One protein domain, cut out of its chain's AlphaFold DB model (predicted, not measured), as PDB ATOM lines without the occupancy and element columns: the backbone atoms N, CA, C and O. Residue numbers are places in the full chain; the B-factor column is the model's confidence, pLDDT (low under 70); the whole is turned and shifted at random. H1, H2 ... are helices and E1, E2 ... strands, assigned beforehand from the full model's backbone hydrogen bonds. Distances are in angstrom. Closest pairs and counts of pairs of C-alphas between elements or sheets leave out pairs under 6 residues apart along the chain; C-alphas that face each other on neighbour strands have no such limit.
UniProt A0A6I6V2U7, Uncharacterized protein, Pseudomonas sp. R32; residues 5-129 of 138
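This is residues 5 to 129 of the 138 residues of an uncharacterized protein of Pseudomonas sp. R32 (UniProt A0A6I6V2U7). An elongated, loosely strung model: two small strand pairs, E1 with E2 and E3 with E4, make its middle, H1 and H2 form one end, and the long link of residues 95 to 120 leads out to the short helix H4 at the other end. H3 lies to one side of E3 and E4, and residues 118 to 124, of which 121 to 124 belong to H4, stick out. The 125 printed residues hold four named helices and four named strands, in the order E1 H1 H2 E2 E3 H3 E4 H4, in a mixed class with under half of the residues in named elements. E1 and E2 form an antiparallel sheet, E3 and E4 a parallel one. The whole is only just loose, close to compact, with a radius of gyration of the C-alphas of 17.0 A and spans of 53 by 33 by 32 A.

E1 is residues 8 to 13, 15.9 A long, and its C-alpha 8 is at (-9.915, 32.438, -6.914). H1, residues 20 to 34, is the longest helix at 20.1 A, and C-alpha 20 is at (-5.529, 11.556, -10.912). H2 is residues 38 to 43, 8.6 A long, and E2 is residues 55 to 58, 10.1 A long. E3, residues 64 to 66, and E4, residues 92 to 94, each measure 6.7 A. H3, residues 77 to 84, measures 10.5 A. H4, residues 121 to 127, measures 10.4 A and ends with C-alpha 127 at (-30.137, 40.018, 2.167).

E1 and E2 are antiparallel neighbours at 165 degrees, with N 13 and O 55 within hydrogen-bond range at 2.8 A. Residues 57 to 58 of E2 also pair, antiparallel, with residues 61 to 62. The closest C-alphas of E2 and E3 are those of Leu 56 and Thr 65, 7.4 A apart. E3 and E4 are parallel at 26 degrees, with N 66 and O 93 at 2.8 A. E3, H3 and E4 make a strand-helix-strand unit, two parallel neighbour strands with a helix between them along the chain, and its crossover is right-handed. The closest C-alphas of H3 and E4 are those of Ile 81 and Val 92, 7.8 A apart. H1 and E2 are near each other. H1 and H2 touch at the C-alphas of Asn 27 and Phe 38, 5.1 A apart, at a steep tilt of 50 degrees, opposite ways. H3 and H4 touch no helix. In H1, H2 and H3 every O i to N i+4 pair is within hydrogen-bond range; in H4, 2 of 3 are.

The C-alphas farthest apart are those of Asp 44 and Gln 120, at 53.8 A. The printed part has no cut. The links H2 to E2, 11 residues, and E4 to H4, 26 residues, are long. The mean pLDDT of the printed part is 80.3, and residues 5 to 12, 54 to 55 and 109 to 113 are under 70.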
ATOM      1  N   LEU A   5     -13.725  33.622  -7.265       31.84
ATOM      2  CA  LEU A   5     -14.026  34.577  -6.181       31.84
ATOM      3  C   LEU A   5     -12.800  35.014  -5.340       31.84
ATOM      4  O   LEU A   5     -11.960  34.216  -4.950       31.84
ATOM      5  N   ALA A   6     -12.682  36.330  -5.112       35.75
ATOM      6  CA  ALA A   6     -11.452  37.095  -4.798       35.75
ATOM      7  C   ALA A   6     -10.402  37.134  -5.932       35.75
ATOM      8  O   ALA A   6      -9.289  37.625  -5.747       35.75
ATOM      9  N   GLY A   7     -10.768  36.621  -7.113       44.22
ATOM     10  CA  GLY A   7      -9.823  36.135  -8.117       44.22
ATOM     11  C   GLY A   7      -9.515  34.635  -7.994       44.22
ATOM     12  O   GLY A   7      -8.641  34.167  -8.714       44.22
ATOM     13  N   GLN A   8     -10.203  33.867  -7.129       52.59
ATOM     14  CA  GLN A   8      -9.915  32.438  -6.914       52.59
ATOM     15  C   GLN A   8     -11.138  31.510  -6.856       52.59
ATOM     16  O   GLN A   8     -12.117  31.740  -6.161       52.59
ATOM     17  N   GLN A   9     -11.071  30.417  -7.606       55.03
ATOM     18  CA  GLN A   9     -12.226  29.708  -8.151       55.03
ATOM     19  C   GLN A   9     -12.524  28.395  -7.429       55.03
ATOM     20  O   GLN A   9     -11.602  27.624  -7.164       55.03
ATOM     21  N   SER A  10     -13.791  28.153  -7.062       61.56
ATOM     22  CA  SER A  10     -14.237  26.871  -6.499       61.56
ATOM     23  C   SER A  10     -15.352  26.253  -7.325       61.56
ATOM     24  O   SER A  10     -16.323  26.929  -7.648       61.56
ATOM     25  N   SER A  11     -15.215  24.965  -7.625       64.62
ATOM     26  CA  SER A  11     -16.107  24.245  -8.531       64.62
ATOM     27  C   SER A  11     -16.660  22.995  -7.859       64.62
ATOM     28  O   SER A  11     -15.920  22.270  -7.186       64.62
ATOM     29  N   LEU A  12     -17.952  22.735  -8.078       67.50
ATOM     30  CA  LEU A  12     -18.529  21.415  -7.857       67.50
ATOM     31  C   LEU A  12     -17.923  20.449  -8.876       67.50
ATOM     32  O   LEU A  12     -17.870  20.733 -10.073       67.50
ATOM     33  N   LEU A  13     -17.410  19.339  -8.369       74.38
ATOM     34  CA  LEU A  13     -16.777  18.288  -9.133       74.38
ATOM     35  C   LEU A  13     -17.601  17.025  -9.014       74.38
ATOM     36  O   LEU A  13     -17.860  16.531  -7.917       74.38
ATOM     37  N   GLU A  14     -17.907  16.471 -10.170       78.94
ATOM     38  CA  GLU A  14     -18.560  15.187 -10.334       78.94
ATOM     39  C   GLU A  14     -17.719  14.359 -11.297       78.94
ATOM     40  O   GLU A  14     -16.901  14.897 -12.049       78.94
ATOM     41  N   HIS A  15     -17.880  13.039 -11.255       82.44
ATOM     42  CA  HIS A  15     -17.200  12.120 -12.175       82.44
ATOM     43  C   HIS A  15     -15.664  12.267 -12.221       82.44
ATOM     44  O   HIS A  15     -15.024  11.874 -13.192       82.44
ATOM     45  N   PHE A  16     -15.035  12.766 -11.152       85.38
ATOM     46  CA  PHE A  16     -13.582  12.973 -11.090       85.38
ATOM     47  C   PHE A  16     -12.779  11.676 -10.868       85.38
ATOM     48  O   PHE A  16     -11.581  11.728 -10.598       85.38
ATOM     49  N   LYS A  17     -13.426  10.508 -10.987       87.12
ATOM     50  CA  LYS A  17     -12.842   9.175 -10.769       87.12
ATOM     51  C   LYS A  17     -11.547   8.967 -11.546       87.12
ATOM     52  O   LYS A  17     -10.597   8.433 -10.982       87.12
ATOM     53  N   ASP A  18     -11.490   9.426 -12.794       87.69
ATOM     54  CA  ASP A  18     -10.329   9.239 -13.674       87.69
ATOM     55  C   ASP A  18      -9.354  10.431 -13.671       87.69
ATOM     56  O   ASP A  18      -8.288  10.364 -14.284       87.69
ATOM     57  N   ASP A  19      -9.662  11.505 -12.936       89.00
ATOM     58  CA  ASP A  19      -8.739  12.620 -12.735       89.00
ATOM     59  C   ASP A  19      -7.793  12.304 -11.571       89.00
ATOM     60  O   ASP A  19      -8.132  12.442 -10.395       89.00
ATOM     61  N   THR A  20      -6.563  11.903 -11.899       90.06
ATOM     62  CA  THR A  20      -5.529  11.556 -10.912       90.06
ATOM     63  C   THR A  20      -5.256  12.676  -9.904       90.06
ATOM     64  O   THR A  20      -4.976  12.388  -8.742       90.06
ATOM     65  N   ARG A  21      -5.327  13.955 -10.304       89.69
ATOM     66  CA  ARG A  21      -5.054  15.074  -9.387       89.69
ATOM     67  C   ARG A  21      -6.178  15.209  -8.368       89.69
ATOM     68  O   ARG A  21      -5.912  15.328  -7.173       89.69
ATOM     69  N   LEU A  22      -7.419  15.192  -8.842       86.38
ATOM     70  CA  LEU A  22      -8.596  15.313  -7.986       86.38
ATOM     71  C   LEU A  22      -8.769  14.076  -7.107       86.38
ATOM     72  O   LEU A  22      -9.027  14.223  -5.915       86.38
ATOM     73  N   ARG A  23      -8.515  12.875  -7.641       91.81
ATOM     74  CA  ARG A  23      -8.525  11.626  -6.876       91.81
ATOM     75  C   ARG A  23      -7.450  11.601  -5.794       91.81
ATOM     76  O   ARG A  23      -7.756  11.245  -4.662       91.81
ATOM     77  N   ALA A  24      -6.231  12.058  -6.082       90.50
ATOM     78  CA  ALA A  24      -5.193  12.189  -5.060       90.50
ATOM     79  C   ALA A  24      -5.591  13.193  -3.965       90.50
ATOM     80  O   ALA A  24      -5.379  12.937  -2.779       90.50
ATOM     81  N   SER A  25      -6.204  14.319  -4.343       88.88
ATOM     82  CA  SER A  25      -6.717  15.277  -3.362       88.88
ATOM     83  C   SER A  25      -7.881  14.715  -2.543       88.88
ATOM     84  O   SER A  25      -7.979  15.030  -1.360       88.88
ATOM     85  N   PHE A  26      -8.748  13.903  -3.149       88.69
ATOM     86  CA  PHE A  26      -9.829  13.212  -2.453       88.69
ATOM     87  C   PHE A  26      -9.276  12.194  -1.469       88.69
ATOM     88  O   PHE A  26      -9.669  12.202  -0.311       88.69
ATOM     89  N   ASN A  27      -8.294  11.399  -1.901       92.38
ATOM     90  CA  ASN A  27      -7.620  10.434  -1.048       92.38
ATOM     91  C   ASN A  27      -6.981  11.107   0.174       92.38
ATOM     92  O   ASN A  27      -7.086  10.613   1.291       92.38
ATOM     93  N   ALA A  28      -6.361  12.277  -0.007       90.31
ATOM     94  CA  ALA A  28      -5.830  13.043   1.118       90.31
ATOM     95  C   ALA A  28      -6.930  13.419   2.131       90.31
ATOM     96  O   ALA A  28      -6.724  13.288   3.338       90.31
ATOM     97  N   LEU A  29      -8.110  13.827   1.650       86.38
ATOM     98  CA  LEU A  29      -9.253  14.130   2.509       86.38
ATOM     99  C   LEU A  29      -9.825  12.875   3.188       86.38
ATOM    100  O   LEU A  29     -10.188  12.941   4.362       86.38
ATOM    101  N   THR A  30      -9.913  11.733   2.501       88.12
ATOM    102  CA  THR A  30     -10.444  10.493   3.095       88.12
ATOM    103  C   THR A  30      -9.507   9.918   4.146       88.12
ATOM    104  O   THR A  30      -9.979   9.495   5.201       88.12
ATOM    105  N   HIS A  31      -8.193   9.969   3.918       88.50
ATOM    106  CA  HIS A  31      -7.189   9.647   4.935       88.50
ATOM    107  C   HIS A  31      -7.349  10.547   6.157       88.50
ATOM    108  O   HIS A  31      -7.336  10.072   7.285       88.50
ATOM    109  N   GLN A  32      -7.560  11.846   5.939       79.81
ATOM    110  CA  GLN A  32      -7.749  12.806   7.022       79.81
ATOM    111  C   GLN A  32      -9.050  12.578   7.809       79.81
ATOM    112  O   GLN A  32      -9.064  12.747   9.024       79.81
ATOM    113  N   THR A  33     -10.147  12.262   7.123       79.25
ATOM    114  CA  THR A  33     -11.497  12.278   7.716       79.25
ATOM    115  C   THR A  33     -11.912  10.914   8.259       79.25
ATOM    116  O   THR A  33     -12.608  10.830   9.266       79.25
ATOM    117  N   PHE A  34     -11.497   9.844   7.582       86.50
ATOM    118  CA  PHE A  34     -11.949   8.477   7.838       86.50
ATOM    119  C   PHE A  34     -10.793   7.506   8.095       86.50
ATOM    120  O   PHE A  34     -11.049   6.314   8.237       86.50
ATOM    121  N   GLU A  35      -9.542   7.991   8.105       89.31
ATOM    122  CA  GLU A  35      -8.334   7.151   8.160       89.31
ATOM    123  C   GLU A  35      -8.344   6.068   7.066       89.31
ATOM    124  O   GLU A  35      -7.927   4.927   7.264       89.31
ATOM    125  N   PHE A  36      -8.870   6.440   5.894       91.06
ATOM    126  CA  PHE A  36      -9.154   5.531   4.795       91.06
ATOM    127  C   PHE A  36      -8.308   5.834   3.559       91.06
ATOM    128  O   PHE A  36      -8.381   6.939   3.008       91.06
ATOM    129  N   ASP A  37      -7.586   4.815   3.082       94.12
ATOM    130  CA  ASP A  37      -6.860   4.865   1.813       94.12
ATOM    131  C   ASP A  37      -7.780   4.585   0.630       94.12
ATOM    132  O   ASP A  37      -7.948   3.458   0.156       94.12
ATOM    133  N   PHE A  38      -8.388   5.660   0.162       92.56
ATOM    134  CA  PHE A  38      -9.283   5.651  -0.969       92.56
ATOM    135  C   PHE A  38      -8.557   5.333  -2.289       92.56
ATOM    136  O   PHE A  38      -9.149   4.693  -3.156       92.56
ATOM    137  N   GLU A  39      -7.284   5.714  -2.462       94.81
ATOM    138  CA  GLU A  39      -6.530   5.348  -3.675       94.81
ATOM    139  C   GLU A  39      -6.282   3.842  -3.720       94.81
ATOM    140  O   GLU A  39      -6.524   3.229  -4.757       94.81
ATOM    141  N   GLN A  40      -5.871   3.228  -2.606       94.94
ATOM    142  CA  GLN A  40      -5.719   1.771  -2.556       94.94
ATOM    143  C   GLN A  40      -7.051   1.066  -2.854       94.94
ATOM    144  O   GLN A  40      -7.107   0.174  -3.697       94.94
ATOM    145  N   TRP A  41      -8.147   1.526  -2.243       93.81
ATOM    146  CA  TRP A  41      -9.486   0.990  -2.493       93.81
ATOM    147  C   TRP A  41      -9.937   1.132  -3.957       93.81
ATOM    148  O   TRP A  41     -10.560   0.226  -4.516       93.81
ATOM    149  N   TYR A  42      -9.597   2.249  -4.604       92.25
ATOM    150  CA  TYR A  42      -9.811   2.450  -6.034       92.25
ATOM    151  C   TYR A  42      -8.996   1.463  -6.884       92.25
ATOM    152  O   TYR A  42      -9.569   0.829  -7.771       92.25
ATOM    153  N   GLN A  43      -7.695   1.303  -6.606       93.38
ATOM    154  CA  GLN A  43      -6.801   0.391  -7.339       93.38
ATOM    155  C   GLN A  43      -7.225  -1.077  -7.206       93.38
ATOM    156  O   GLN A  43      -7.089  -1.851  -8.153       93.38
ATOM    157  N   ASP A  44      -7.817  -1.441  -6.069       95.06
ATOM    158  CA  ASP A  44      -8.393  -2.768  -5.831       95.06
ATOM    159  C   ASP A  44      -9.724  -2.999  -6.586       95.06
ATOM    160  O   ASP A  44     -10.310  -4.081  -6.525       95.06
ATOM    161  N   GLY A  45     -10.205  -2.002  -7.341       91.50
ATOM    162  CA  GLY A  45     -11.373  -2.102  -8.217       91.50
ATOM    163  C   GLY A  45     -12.712  -1.886  -7.514       91.50
ATOM    164  O   GLY A  45     -13.762  -2.153  -8.101       91.50
ATOM    165  N   TYR A  46     -12.709  -1.394  -6.273       89.88
ATOM    166  CA  TYR A  46     -13.936  -1.228  -5.494       89.88
ATOM    167  C   TYR A  46     -14.731   0.040  -5.847       89.88
ATOM    168  O   TYR A  46     -15.924   0.117  -5.541       89.88
ATOM    169  N   TRP A  47     -14.132   0.999  -6.563       89.75
ATOM    170  CA  TRP A  47     -14.849   2.168  -7.085       89.75
ATOM    171  C   TRP A  47     -15.623   1.824  -8.370       89.75
ATOM    172  O   TRP A  47     -15.217   2.157  -9.486       89.75
ATOM    173  N   GLY A  48     -16.755   1.138  -8.215       82.38
ATOM    174  CA  GLY A  48     -17.686   0.846  -9.309       82.38
ATOM    175  C   GLY A  48     -18.519   2.059  -9.750       82.38
ATOM    176  O   GLY A  48     -18.423   3.141  -9.182       82.38
ATOM    177  N   GLU A  49     -19.391   1.864 -10.739       82.50
ATOM    178  CA  GLU A  49     -20.257   2.931 -11.281       82.50
ATOM    179  C   GLU A  49     -21.410   3.339 -10.345       82.50
ATOM    180  O   GLU A  49     -22.040   4.370 -10.545       82.50
ATOM    181  N   GLY A  50     -21.683   2.543  -9.306       78.81
ATOM    182  CA  GLY A  50     -22.748   2.811  -8.331       78.81
ATOM    183  C   GLY A  50     -22.402   3.865  -7.274       78.81
ATOM    184  O   GLY A  50     -23.255   4.187  -6.453       78.81
ATOM    185  N   TYR A  51     -21.170   4.381  -7.267       74.62
ATOM    186  CA  TYR A  51     -20.737   5.439  -6.358       74.62
ATOM    187  C   TYR A  51     -20.042   6.553  -7.141       74.62
ATOM    188  O   TYR A  51     -18.929   6.383  -7.637       74.62
ATOM    189  N   GLN A  52     -20.697   7.706  -7.239       76.88
ATOM    190  CA  GLN A  52     -20.156   8.909  -7.865       76.88
ATOM    191  C   GLN A  52     -20.126  10.020  -6.813       76.88
ATOM    192  O   GLN A  52     -21.139  10.676  -6.590       76.88
ATOM    193  N   PRO A  53     -19.003  10.184  -6.090       72.94
ATOM    194  CA  PRO A  53     -18.869  11.253  -5.119       72.94
ATOM    195  C   PRO A  53     -18.910  12.605  -5.826       72.94
ATOM    196  O   PRO A  53     -18.191  12.830  -6.802       72.94
ATOM    197  N   CYS A  54     -19.712  13.510  -5.277       67.50
ATOM    198  CA  CYS A  54     -19.627  14.932  -5.569       67.50
ATOM    199  C   CYS A  54     -18.675  15.565  -4.547       67.50
ATOM    200  O   CYS A  54     -18.758  15.285  -3.349       67.50
ATOM    201  N   ALA A  55     -17.768  16.417  -5.007       69.25
ATOM    202  CA  ALA A  55     -16.822  17.117  -4.149       69.25
ATOM    203  C   ALA A  55     -16.740  18.590  -4.530       69.25
ATOM    204  O   ALA A  55     -16.919  18.954  -5.687       69.25
ATOM    205  N   LEU A  56     -16.418  19.452  -3.571       70.81
ATOM    206  CA  LEU A  56     -16.035  20.824  -3.875       70.81
ATOM    207  C   LEU A  56     -14.516  20.892  -3.956       70.81
ATOM    208  O   LEU A  56     -13.830  20.426  -3.046       70.81
ATOM    209  N   ALA A  57     -13.990  21.489  -5.023       70.88
ATOM    210  CA  ALA A  57     -12.578  21.833  -5.100       70.88
ATOM    211  C   ALA A  57     -12.358  23.333  -5.159       70.88
ATOM    212  O   ALA A  57     -13.127  24.069  -5.767       70.88
ATOM    213  N   HIS A  58     -11.245  23.754  -4.576       72.75
ATOM    214  CA  HIS A  58     -10.689  25.091  -4.658       72.75
ATOM    215  C   HIS A  58      -9.226  24.980  -5.095       72.75
ATOM    216  O   HIS A  58      -8.467  24.205  -4.512       72.75
ATOM    217  N   ASP A  59      -8.840  25.682  -6.164       73.19
ATOM    218  CA  ASP A  59      -7.500  25.588  -6.776       73.19
ATOM    219  C   ASP A  59      -7.034  24.142  -7.048       73.19
ATOM    220  O   ASP A  59      -5.860  23.786  -6.912       73.19
ATOM    221  N   GLY A  60      -7.968  23.262  -7.417       72.00
ATOM    222  CA  GLY A  60      -7.662  21.859  -7.687       72.00
ATOM    223  C   GLY A  60      -7.446  20.976  -6.465       72.00
ATOM    224  O   GLY A  60      -7.032  19.830  -6.637       72.00
ATOM    225  N   ARG A  61      -7.718  21.490  -5.263       76.56
ATOM    226  CA  ARG A  61      -7.740  20.722  -4.021       76.56
ATOM    227  C   ARG A  61      -9.159  20.593  -3.515       76.56
ATOM    228  O   ARG A  61      -9.880  21.581  -3.443       76.56
ATOM    229  N   ILE A  62      -9.539  19.385  -3.139       79.50
ATOM    230  CA  ILE A  62     -10.812  19.137  -2.481       79.50
ATOM    231  C   ILE A  62     -10.800  19.790  -1.097       79.50
ATOM    232  O   ILE A  62      -9.801  19.734  -0.378       79.50
ATOM    233  N   VAL A  63     -11.907  20.447  -0.762       82.81
ATOM    234  CA  VAL A  63     -12.106  21.174   0.497       82.81
ATOM    235  C   VAL A  63     -13.060  20.413   1.415       82.81
ATOM    236  O   VAL A  63     -13.825  19.562   0.959       82.81
ATOM    237  N   MET A  64     -13.029  20.710   2.716       82.00
ATOM    238  CA  MET A  64     -13.964  20.105   3.665       82.00
ATOM    239  C   MET A  64     -15.341  20.759   3.519       82.00
ATOM    240  O   MET A  64     -15.459  21.977   3.646       82.00
ATOM    241  N   THR A  65     -16.381  19.954   3.315       82.69
ATOM    242  CA  THR A  65     -17.771  20.429   3.273       82.69
ATOM    243  C   THR A  65     -18.526  19.941   4.500       82.69
ATOM    244  O   THR A  65     -18.601  18.739   4.752       82.69
ATOM    245  N   LEU A  66     -19.115  20.866   5.258       84.12
ATOM    246  CA  LEU A  66     -20.059  20.554   6.327       84.12
ATOM    247  C   LEU A  66     -21.472  20.594   5.764       84.12
ATOM    248  O   LEU A  66     -22.010  21.668   5.508       84.12
ATOM    249  N   TYR A  67     -22.062  19.421   5.560       83.38
ATOM    250  CA  TYR A  67     -23.398  19.303   4.981       83.38
ATOM    251  C   TYR A  67     -24.516  19.714   5.947       83.38
ATOM    252  O   TYR A  67     -25.491  20.311   5.503       83.38
ATOM    253  N   ASP A  68     -24.367  19.424   7.244       85.69
ATOM    254  CA  ASP A  68     -25.302  19.831   8.299       85.69
ATOM    255  C   ASP A  68     -24.641  19.729   9.690       85.69
ATOM    256  O   ASP A  68     -23.604  19.074   9.845       85.69
ATOM    257  N   VAL A  69     -25.238  20.354  10.710       86.06
ATOM    258  CA  VAL A  69     -24.802  20.288  12.113       86.06
ATOM    259  C   VAL A  69     -26.012  20.137  13.035       86.06
ATOM    260  O   VAL A  69     -26.764  21.079  13.278       86.06
ATOM    261  N   PHE A  70     -26.149  18.959  13.648       87.44
ATOM    262  CA  PHE A  70     -27.202  18.678  14.624       87.44
ATOM    263  C   PHE A  70     -26.659  18.738  16.052       87.44
ATOM    264  O   PHE A  70     -25.790  17.953  16.434       87.44
ATOM    265  N   ALA A  71     -27.209  19.633  16.874       85.25
ATOM    266  CA  ALA A  71     -26.820  19.790  18.272       85.25
ATOM    267  C   ALA A  71     -28.045  19.898  19.191       85.25
ATOM    268  O   ALA A  71     -29.089  20.426  18.818       85.25
ATOM    269  N   ARG A  72     -27.916  19.405  20.431       87.88
ATOM    270  CA  ARG A  72     -28.974  19.504  21.460       87.88
ATOM    271  C   ARG A  72     -29.086  20.896  22.087       87.88
ATOM    272  O   ARG A  72     -30.054  21.169  22.790       87.88
ATOM    273  N   GLN A  73     -28.070  21.732  21.904       88.94
ATOM    274  CA  GLN A  73     -27.960  23.080  22.455       88.94
ATOM    275  C   GLN A  73     -27.335  23.991  21.399       88.94
ATOM    276  O   GLN A  73     -26.721  23.498  20.451       88.94
ATOM    277  N   ALA A  74     -27.490  25.305  21.572       84.38
ATOM    278  CA  ALA A  74     -26.834  26.283  20.714       84.38
ATOM    279  C   ALA A  74     -25.314  26.056  20.724       84.38
ATOM    280  O   ALA A  74     -24.710  25.893  21.785       84.38
ATOM    281  N   LEU A  75     -24.728  26.026  19.531       85.56
ATOM    282  CA  LEU A  75     -23.320  25.744  19.305       85.56
ATOM    283  C   LEU A  75     -22.677  26.941  18.614       85.56
ATOM    284  O   LEU A  75     -23.253  27.500  17.681       85.56
ATOM    285  N   ASP A  76     -21.469  27.294  19.042       87.19
ATOM    286  CA  ASP A  76     -20.608  28.185  18.276       87.19
ATOM    287  C   ASP A  76     -19.979  27.404  17.114       87.19
ATOM    288  O   ASP A  76     -19.114  26.541  17.301       87.19
ATOM    289  N   LEU A  77     -20.442  27.714  15.904       85.06
ATOM    290  CA  LEU A  77     -20.011  27.045  14.688       85.06
ATOM    291  C   LEU A  77     -18.532  27.303  14.374       85.06
ATOM    292  O   LEU A  77     -17.867  26.403  13.864       85.06
ATOM    293  N   GLN A  78     -17.987  28.476  14.709       83.56
ATOM    294  CA  GLN A  78     -16.567  28.758  14.482       83.56
ATOM    295  C   GLN A  78     -15.689  27.896  15.389       83.56
ATOM    296  O   GLN A  78     -14.708  27.315  14.925       83.56
ATOM    297  N   THR A  79     -16.072  27.750  16.662       84.44
ATOM    298  CA  THR A  79     -15.371  26.862  17.598       84.44
ATOM    299  C   THR A  79     -15.437  25.401  17.140       84.44
ATOM    300  O   THR A  79     -14.416  24.712  17.174       84.44
ATOM    301  N   LEU A  80     -16.597  24.928  16.664       87.31
ATOM    302  CA  LEU A  80     -16.716  23.582  16.088       87.31
ATOM    303  C   LEU A  80     -15.779  23.409  14.886       87.31
ATOM    304  O   LEU A  80     -15.011  22.451  14.839       87.31
ATOM    305  N   ILE A  81     -15.817  24.336  13.927       85.56
ATOM    306  CA  ILE A  81     -14.973  24.281  12.728       85.56
ATOM    307  C   ILE A  81     -13.493  24.250  13.115       85.56
ATOM    308  O   ILE A  81     -12.747  23.431  12.589       85.56
ATOM    309  N   ALA A  82     -13.072  25.076  14.074       83.25
ATOM    310  CA  ALA A  82     -11.694  25.099  14.549       83.25
ATOM    311  C   ALA A  82     -11.238  23.752  15.141       83.25
ATOM    312  O   ALA A  82     -10.072  23.399  14.996       83.25
ATOM    313  N   GLN A  83     -12.140  22.993  15.776       82.75
ATOM    314  CA  GLN A  83     -11.850  21.650  16.296       82.75
ATOM    315  C   GLN A  83     -11.796  20.576  15.201       82.75
ATOM    316  O   GLN A  83     -11.101  19.578  15.367       82.75
ATOM    317  N   LEU A  84     -12.530  20.767  14.103       81.25
ATOM    318  CA  LEU A  84     -12.547  19.852  12.958       81.25
ATOM    319  C   LEU A  84     -11.370  20.086  11.999       81.25
ATOM    320  O   LEU A  84     -10.935  19.166  11.306       81.25
ATOM    321  N   CYS A  85     -10.858  21.315  11.933       80.50
ATOM    322  CA  CYS A  85      -9.741  21.668  11.068       80.50
ATOM    323  C   CYS A  85      -8.432  20.998  11.509       80.50
ATOM    324  O   CYS A  85      -8.055  21.015  12.679       80.50
ATOM    325  N   THR A  86      -7.677  20.494  10.536       74.69
ATOM    326  CA  THR A  86      -6.282  20.064  10.706       74.69
ATOM    327  C   THR A  86      -5.355  21.040   9.967       74.69
ATOM    328  O   THR A  86      -5.840  21.882   9.207       74.69
ATOM    329  N   PRO A  87      -4.017  20.937  10.105       74.12
ATOM    330  CA  PRO A  87      -3.082  21.741   9.310       74.12
ATOM    331  C   PRO A  87      -3.240  21.595   7.786       74.12
ATOM    332  O   PRO A  87      -2.734  22.429   7.038       74.12
ATOM    333  N   GLN A  88      -3.905  20.535   7.317       70.00
ATOM    334  CA  GLN A  88      -4.182  20.271   5.904       70.00
ATOM    335  C   GLN A  88      -5.514  20.879   5.437       70.00
ATOM    336  O   GLN A  88      -5.725  21.026   4.232       70.00
ATOM    337  N   THR A  89      -6.398  21.273   6.361       74.00
ATOM    338  CA  THR A  89      -7.663  21.931   6.023       74.00
ATOM    339  C   THR A  89      -7.391  23.348   5.530       74.00
ATOM    340  O   THR A  89      -7.062  24.247   6.297       74.00
ATOM    341  N   THR A  90      -7.547  23.556   4.223       76.88
ATOM    342  CA  THR A  90      -7.312  24.861   3.581       76.88
ATOM    343  C   THR A  90      -8.568  25.720   3.501       76.88
ATOM    344  O   THR A  90      -8.476  26.945   3.466       76.88
ATOM    345  N   ARG A  91      -9.745  25.088   3.470       80.81
ATOM    346  CA  ARG A  91     -11.041  25.758   3.372       80.81
ATOM    347  C   ARG A  91     -12.148  24.851   3.897       80.81
ATOM    348  O   ARG A  91     -12.084  23.631   3.735       80.81
ATOM    349  N   VAL A  92     -13.156  25.476   4.499       82.81
ATOM    350  CA  VAL A  92     -14.396  24.829   4.936       82.81
ATOM    351  C   VAL A  92     -15.557  25.484   4.210       82.81
ATOM    352  O   VAL A  92     -15.654  26.710   4.187       82.81
ATOM    353  N   VAL A  93     -16.416  24.674   3.604       86.38
ATOM    354  CA  VAL A  93     -17.643  25.130   2.952       86.38
ATOM    355  C   VAL A  93     -18.835  24.620   3.746       86.38
ATOM    356  O   VAL A  93     -18.893  23.445   4.101       86.38
ATOM    357  N   LEU A  94     -19.785  25.504   4.035       87.06
ATOM    358  CA  LEU A  94     -21.056  25.121   4.635       87.06
ATOM    359  C   LEU A  94     -22.041  24.794   3.519       87.06
ATOM    360  O   LEU A  94     -22.288  25.613   2.640       87.06
ATOM    361  N   GLY A  95     -22.610  23.596   3.570       85.56
ATOM    362  CA  GLY A  95     -23.702  23.173   2.704       85.56
ATOM    363  C   GLY A  95     -25.070  23.647   3.187       85.56
ATOM    364  O   GLY A  95     -26.072  23.104   2.741       85.56
ATOM    365  N   PHE A  96     -25.125  24.597   4.120       87.00
ATOM    366  CA  PHE A  96     -26.335  25.130   4.741       87.00
ATOM    367  C   PHE A  96     -26.114  26.592   5.153       87.00
ATOM    368  O   PHE A  96     -24.976  27.030   5.332       87.00
ATOM    369  N   ALA A  97     -27.202  27.342   5.353       89.12
ATOM    370  CA  ALA A  97     -27.133  28.690   5.917       89.12
ATOM    371  C   ALA A  97     -27.002  28.615   7.454       89.12
ATOM    372  O   ALA A  97     -27.929  28.124   8.109       89.12
ATOM    373  N   PRO A  98     -25.884  29.060   8.062       87.44
ATOM    374  CA  PRO A  98     -25.733  29.042   9.512       87.44
ATOM    375  C   PRO A  98     -26.633  30.092  10.179       87.44
ATOM    376  O   PRO A  98     -26.955  31.121   9.589       87.44
ATOM    377  N   LEU A  99     -27.000  29.858  11.445       84.50
ATOM    378  CA  LEU A  99     -27.788  30.819  12.232       84.50
ATOM    379  C   LEU A  99     -27.037  32.137  12.476       84.50
ATOM    380  O   LEU A  99     -27.659  33.194  12.542       84.50
ATOM    381  N   ASP A 100     -25.711  32.063  12.614       83.62
ATOM    382  CA  ASP A 100     -24.813  33.215  12.671       83.62
ATOM    383  C   ASP A 100     -23.872  33.180  11.464       83.62
ATOM    384  O   ASP A 100     -23.101  32.239  11.277       83.62
ATOM    385  N   VAL A 101     -23.958  34.218  10.635       82.31
ATOM    386  CA  VAL A 101     -23.162  34.389   9.411       82.31
ATOM    387  C   VAL A 101     -21.862  35.161   9.658       82.31
ATOM    388  O   VAL A 101     -21.073  35.363   8.734       82.31
ATOM    389  N   SER A 102     -21.623  35.615  10.888       80.56
ATOM    390  CA  SER A 102     -20.422  36.361  11.255       80.56
ATOM    391  C   SER A 102     -19.172  35.515  11.024       80.56
ATOM    392  O   SER A 102     -19.085  34.375  11.473       80.56
ATOM    393  N   GLY A 103     -18.185  36.075  10.322       79.38
ATOM    394  CA  GLY A 103     -16.950  35.363   9.973       79.38
ATOM    395  C   GLY A 103     -17.062  34.430   8.763       79.38
ATOM    396  O   GLY A 103     -16.060  33.823   8.393       79.38
ATOM    397  N   PHE A 104     -18.231  34.354   8.116       84.00
ATOM    398  CA  PHE A 104     -18.438  33.585   6.890       84.00
ATOM    399  C   PHE A 104     -18.635  34.496   5.673       84.00
ATOM    400  O   PHE A 104     -19.261  35.560   5.737       84.00
ATOM    401  N   GLU A 105     -18.122  34.046   4.531       84.00
ATOM    402  CA  GLU A 105     -18.367  34.656   3.228       84.00
ATOM    403  C   GLU A 105     -19.425  33.836   2.485       84.00
ATOM    404  O   GLU A 105     -19.286  32.621   2.345       84.00
ATOM    405  N   ALA A 106     -20.483  34.500   2.017       80.81
ATOM    406  CA  ALA A 106     -21.480  33.874   1.159       80.81
ATOM    407  C   ALA A 106     -21.084  34.056  -0.305       80.81
ATOM    408  O   ALA A 106     -20.699  35.151  -0.719       80.81
ATOM    409  N   GLN A 107     -21.208  32.983  -1.077       75.06
ATOM    410  CA  GLN A 107     -20.925  32.961  -2.505       75.06
ATOM    411  C   GLN A 107     -22.142  32.380  -3.233       75.06
ATOM    412  O   GLN A 107     -22.762  31.458  -2.696       75.06
ATOM    413  N   PRO A 108     -22.519  32.909  -4.413       74.00
ATOM    414  CA  PRO A 108     -23.600  32.332  -5.202       74.00
ATOM    415  C   PRO A 108     -23.331  30.852  -5.477       74.00
ATOM    416  O   PRO A 108     -22.251  30.491  -5.947       74.00
ATOM    417  N   LEU A 109     -24.310  30.003  -5.169       69.69
ATOM    418  CA  LEU A 109     -24.273  28.592  -5.521       69.69
ATOM    419  C   LEU A 109     -24.934  28.432  -6.892       69.69
ATOM    420  O   LEU A 109     -26.150  28.566  -7.008       69.69
ATOM    421  N   GLU A 110     -24.136  28.170  -7.923       64.12
ATOM    422  CA  GLU A 110     -24.654  27.840  -9.252       64.12
ATOM    423  C   GLU A 110     -24.901  26.329  -9.339       64.12
ATOM    424  O   GLU A 110     -23.980  25.528  -9.186       64.12
ATOM    425  N   SER A 111     -26.162  25.956  -9.546       63.38
ATOM    426  CA  SER A 111     -26.634  24.581  -9.719       63.38
ATOM    427  C   SER A 111     -27.660  24.546 -10.851       63.38
ATOM    428  O   SER A 111     -28.424  25.504 -11.031       63.38
ATOM    429  N   ASP A 112     -27.710  23.429 -11.579       60.00
ATOM    430  CA  ASP A 112     -28.745  23.171 -12.587       60.00
ATOM    431  C   ASP A 112     -30.154  23.106 -11.950       60.00
ATOM    432  O   ASP A 112     -31.154  23.373 -12.620       60.00
ATOM    433  N   ASP A 113     -30.232  22.897 -10.630       65.88
ATOM    434  CA  ASP A 113     -31.450  22.965  -9.813       65.88
ATOM    435  C   ASP A 113     -31.737  24.400  -9.331       65.88
ATOM    436  O   ASP A 113     -31.797  24.709  -8.137       65.88
ATOM    437  N   SER A 114     -31.896  25.321 -10.279       71.00
ATOM    438  CA  SER A 114     -32.172  26.728  -9.976       71.00
ATOM    439  C   SER A 114     -33.652  26.976  -9.639       71.00
ATOM    440  O   SER A 114     -34.551  26.670 -10.424       71.00
ATOM    441  N   LEU A 115     -33.918  27.612  -8.492       75.25
ATOM    442  CA  LEU A 115     -35.258  28.075  -8.114       75.25
ATOM    443  C   LEU A 115     -35.517  29.497  -8.632       75.25
ATOM    444  O   LEU A 115     -34.816  30.442  -8.275       75.25
ATOM    445  N   PHE A 116     -36.599  29.678  -9.388       79.50
ATOM    446  CA  PHE A 116     -37.074  31.005  -9.783       79.50
ATOM    447  C   PHE A 116     -38.009  31.586  -8.719       79.50
ATOM    448  O   PHE A 116     -39.065  31.023  -8.427       79.50
ATOM    449  N   VAL A 117     -37.650  32.747  -8.167       79.50
ATOM    450  CA  VAL A 117     -38.452  33.447  -7.155       79.50
ATOM    451  C   VAL A 117     -39.124  34.669  -7.778       79.50
ATOM    452  O   VAL A 117     -38.459  35.566  -8.294       79.50
ATOM    453  N   LEU A 118     -40.458  34.719  -7.736       81.62
ATOM    454  CA  LEU A 118     -41.229  35.823  -8.311       81.62
ATOM    455  C   LEU A 118     -41.346  37.004  -7.335       81.62
ATOM    456  O   LEU A 118     -41.798  36.858  -6.199       81.62
ATOM    457  N   GLY A 119     -41.033  38.208  -7.816       82.94
ATOM    458  CA  GLY A 119     -41.268  39.453  -7.085       82.94
ATOM    459  C   GLY A 119     -40.224  39.735  -6.001       82.94
ATOM    460  O   GLY A 119     -39.047  39.427  -6.151       82.94
ATOM    461  N   GLN A 120     -40.637  40.381  -4.909       79.81
ATOM    462  CA  GLN A 120     -39.703  40.897  -3.896       79.81
ATOM    463  C   GLN A 120     -39.171  39.832  -2.926       79.81
ATOM    464  O   GLN A 120     -38.242  40.119  -2.177       79.81
ATOM    465  N   ALA A 121     -39.711  38.610  -2.952       75.62
ATOM    466  CA  ALA A 121     -39.274  37.529  -2.070       75.62
ATOM    467  C   ALA A 121     -37.797  37.136  -2.281       75.62
ATOM    468  O   ALA A 121     -37.145  36.720  -1.327       75.62
ATOM    469  N   GLY A 122     -37.243  37.338  -3.485       76.31
ATOM    470  CA  GLY A 122     -35.824  37.079  -3.767       76.31
ATOM    471  C   GLY A 122     -34.869  37.982  -2.980       76.31
ATOM    472  O   GLY A 122     -33.838  37.519  -2.511       76.31
ATOM    473  N   ARG A 123     -35.258  39.241  -2.723       79.81
ATOM    474  CA  ARG A 123     -34.411  40.192  -1.980       79.81
ATOM    475  C   ARG A 123     -34.160  39.747  -0.547       79.81
ATOM    476  O   ARG A 123     -33.054  39.885  -0.052       79.81
ATOM    477  N   PHE A 124     -35.168  39.165   0.101       80.88
ATOM    478  CA  PHE A 124     -35.005  38.627   1.449       80.88
ATOM    479  C   PHE A 124     -33.997  37.471   1.486       80.88
ATOM    480  O   PHE A 124     -33.203  37.392   2.415       80.88
ATOM    481  N   ILE A 125     -34.011  36.597   0.476       79.44
ATOM    482  CA  ILE A 125     -33.075  35.467   0.367       79.44
ATOM    483  C   ILE A 125     -31.642  35.984   0.196       79.44
ATOM    484  O   ILE A 125     -30.739  35.496   0.872       79.44
ATOM    485  N   GLU A 126     -31.449  36.995  -0.652       79.81
ATOM    486  CA  GLU A 126     -30.151  37.642  -0.876       79.81
ATOM    487  C   GLU A 126     -29.647  38.369   0.381       79.81
ATOM    488  O   GLU A 126     -28.528  38.119   0.834       79.81
ATOM    489  N   ASP A 127     -30.486  39.216   0.987       81.69
ATOM    490  CA  ASP A 127     -30.137  40.018   2.167       81.69
ATOM    491  C   ASP A 127     -29.820  39.133   3.381       81.69
ATOM    492  O   ASP A 127     -28.864  39.388   4.117       81.69
ATOM    493  N   ALA A 128     -30.602  38.069   3.580       79.38
ATOM    494  CA  ALA A 128     -30.406  37.108   4.663       79.38
ATOM    495  C   ALA A 128     -29.382  36.009   4.328       79.38
ATOM    496  O   ALA A 128     -29.105  35.172   5.187       79.38
ATOM    497  N   ARG A 129     -28.808  36.006   3.112       83.31
ATOM    498  CA  ARG A 129     -27.832  35.009   2.628       83.31
ATOM    499  C   ARG A 129     -28.318  33.567   2.810       83.31
ATOM    500  O   ARG A 129     -27.581  32.700   3.281       83.31
TER     501      ARG A 129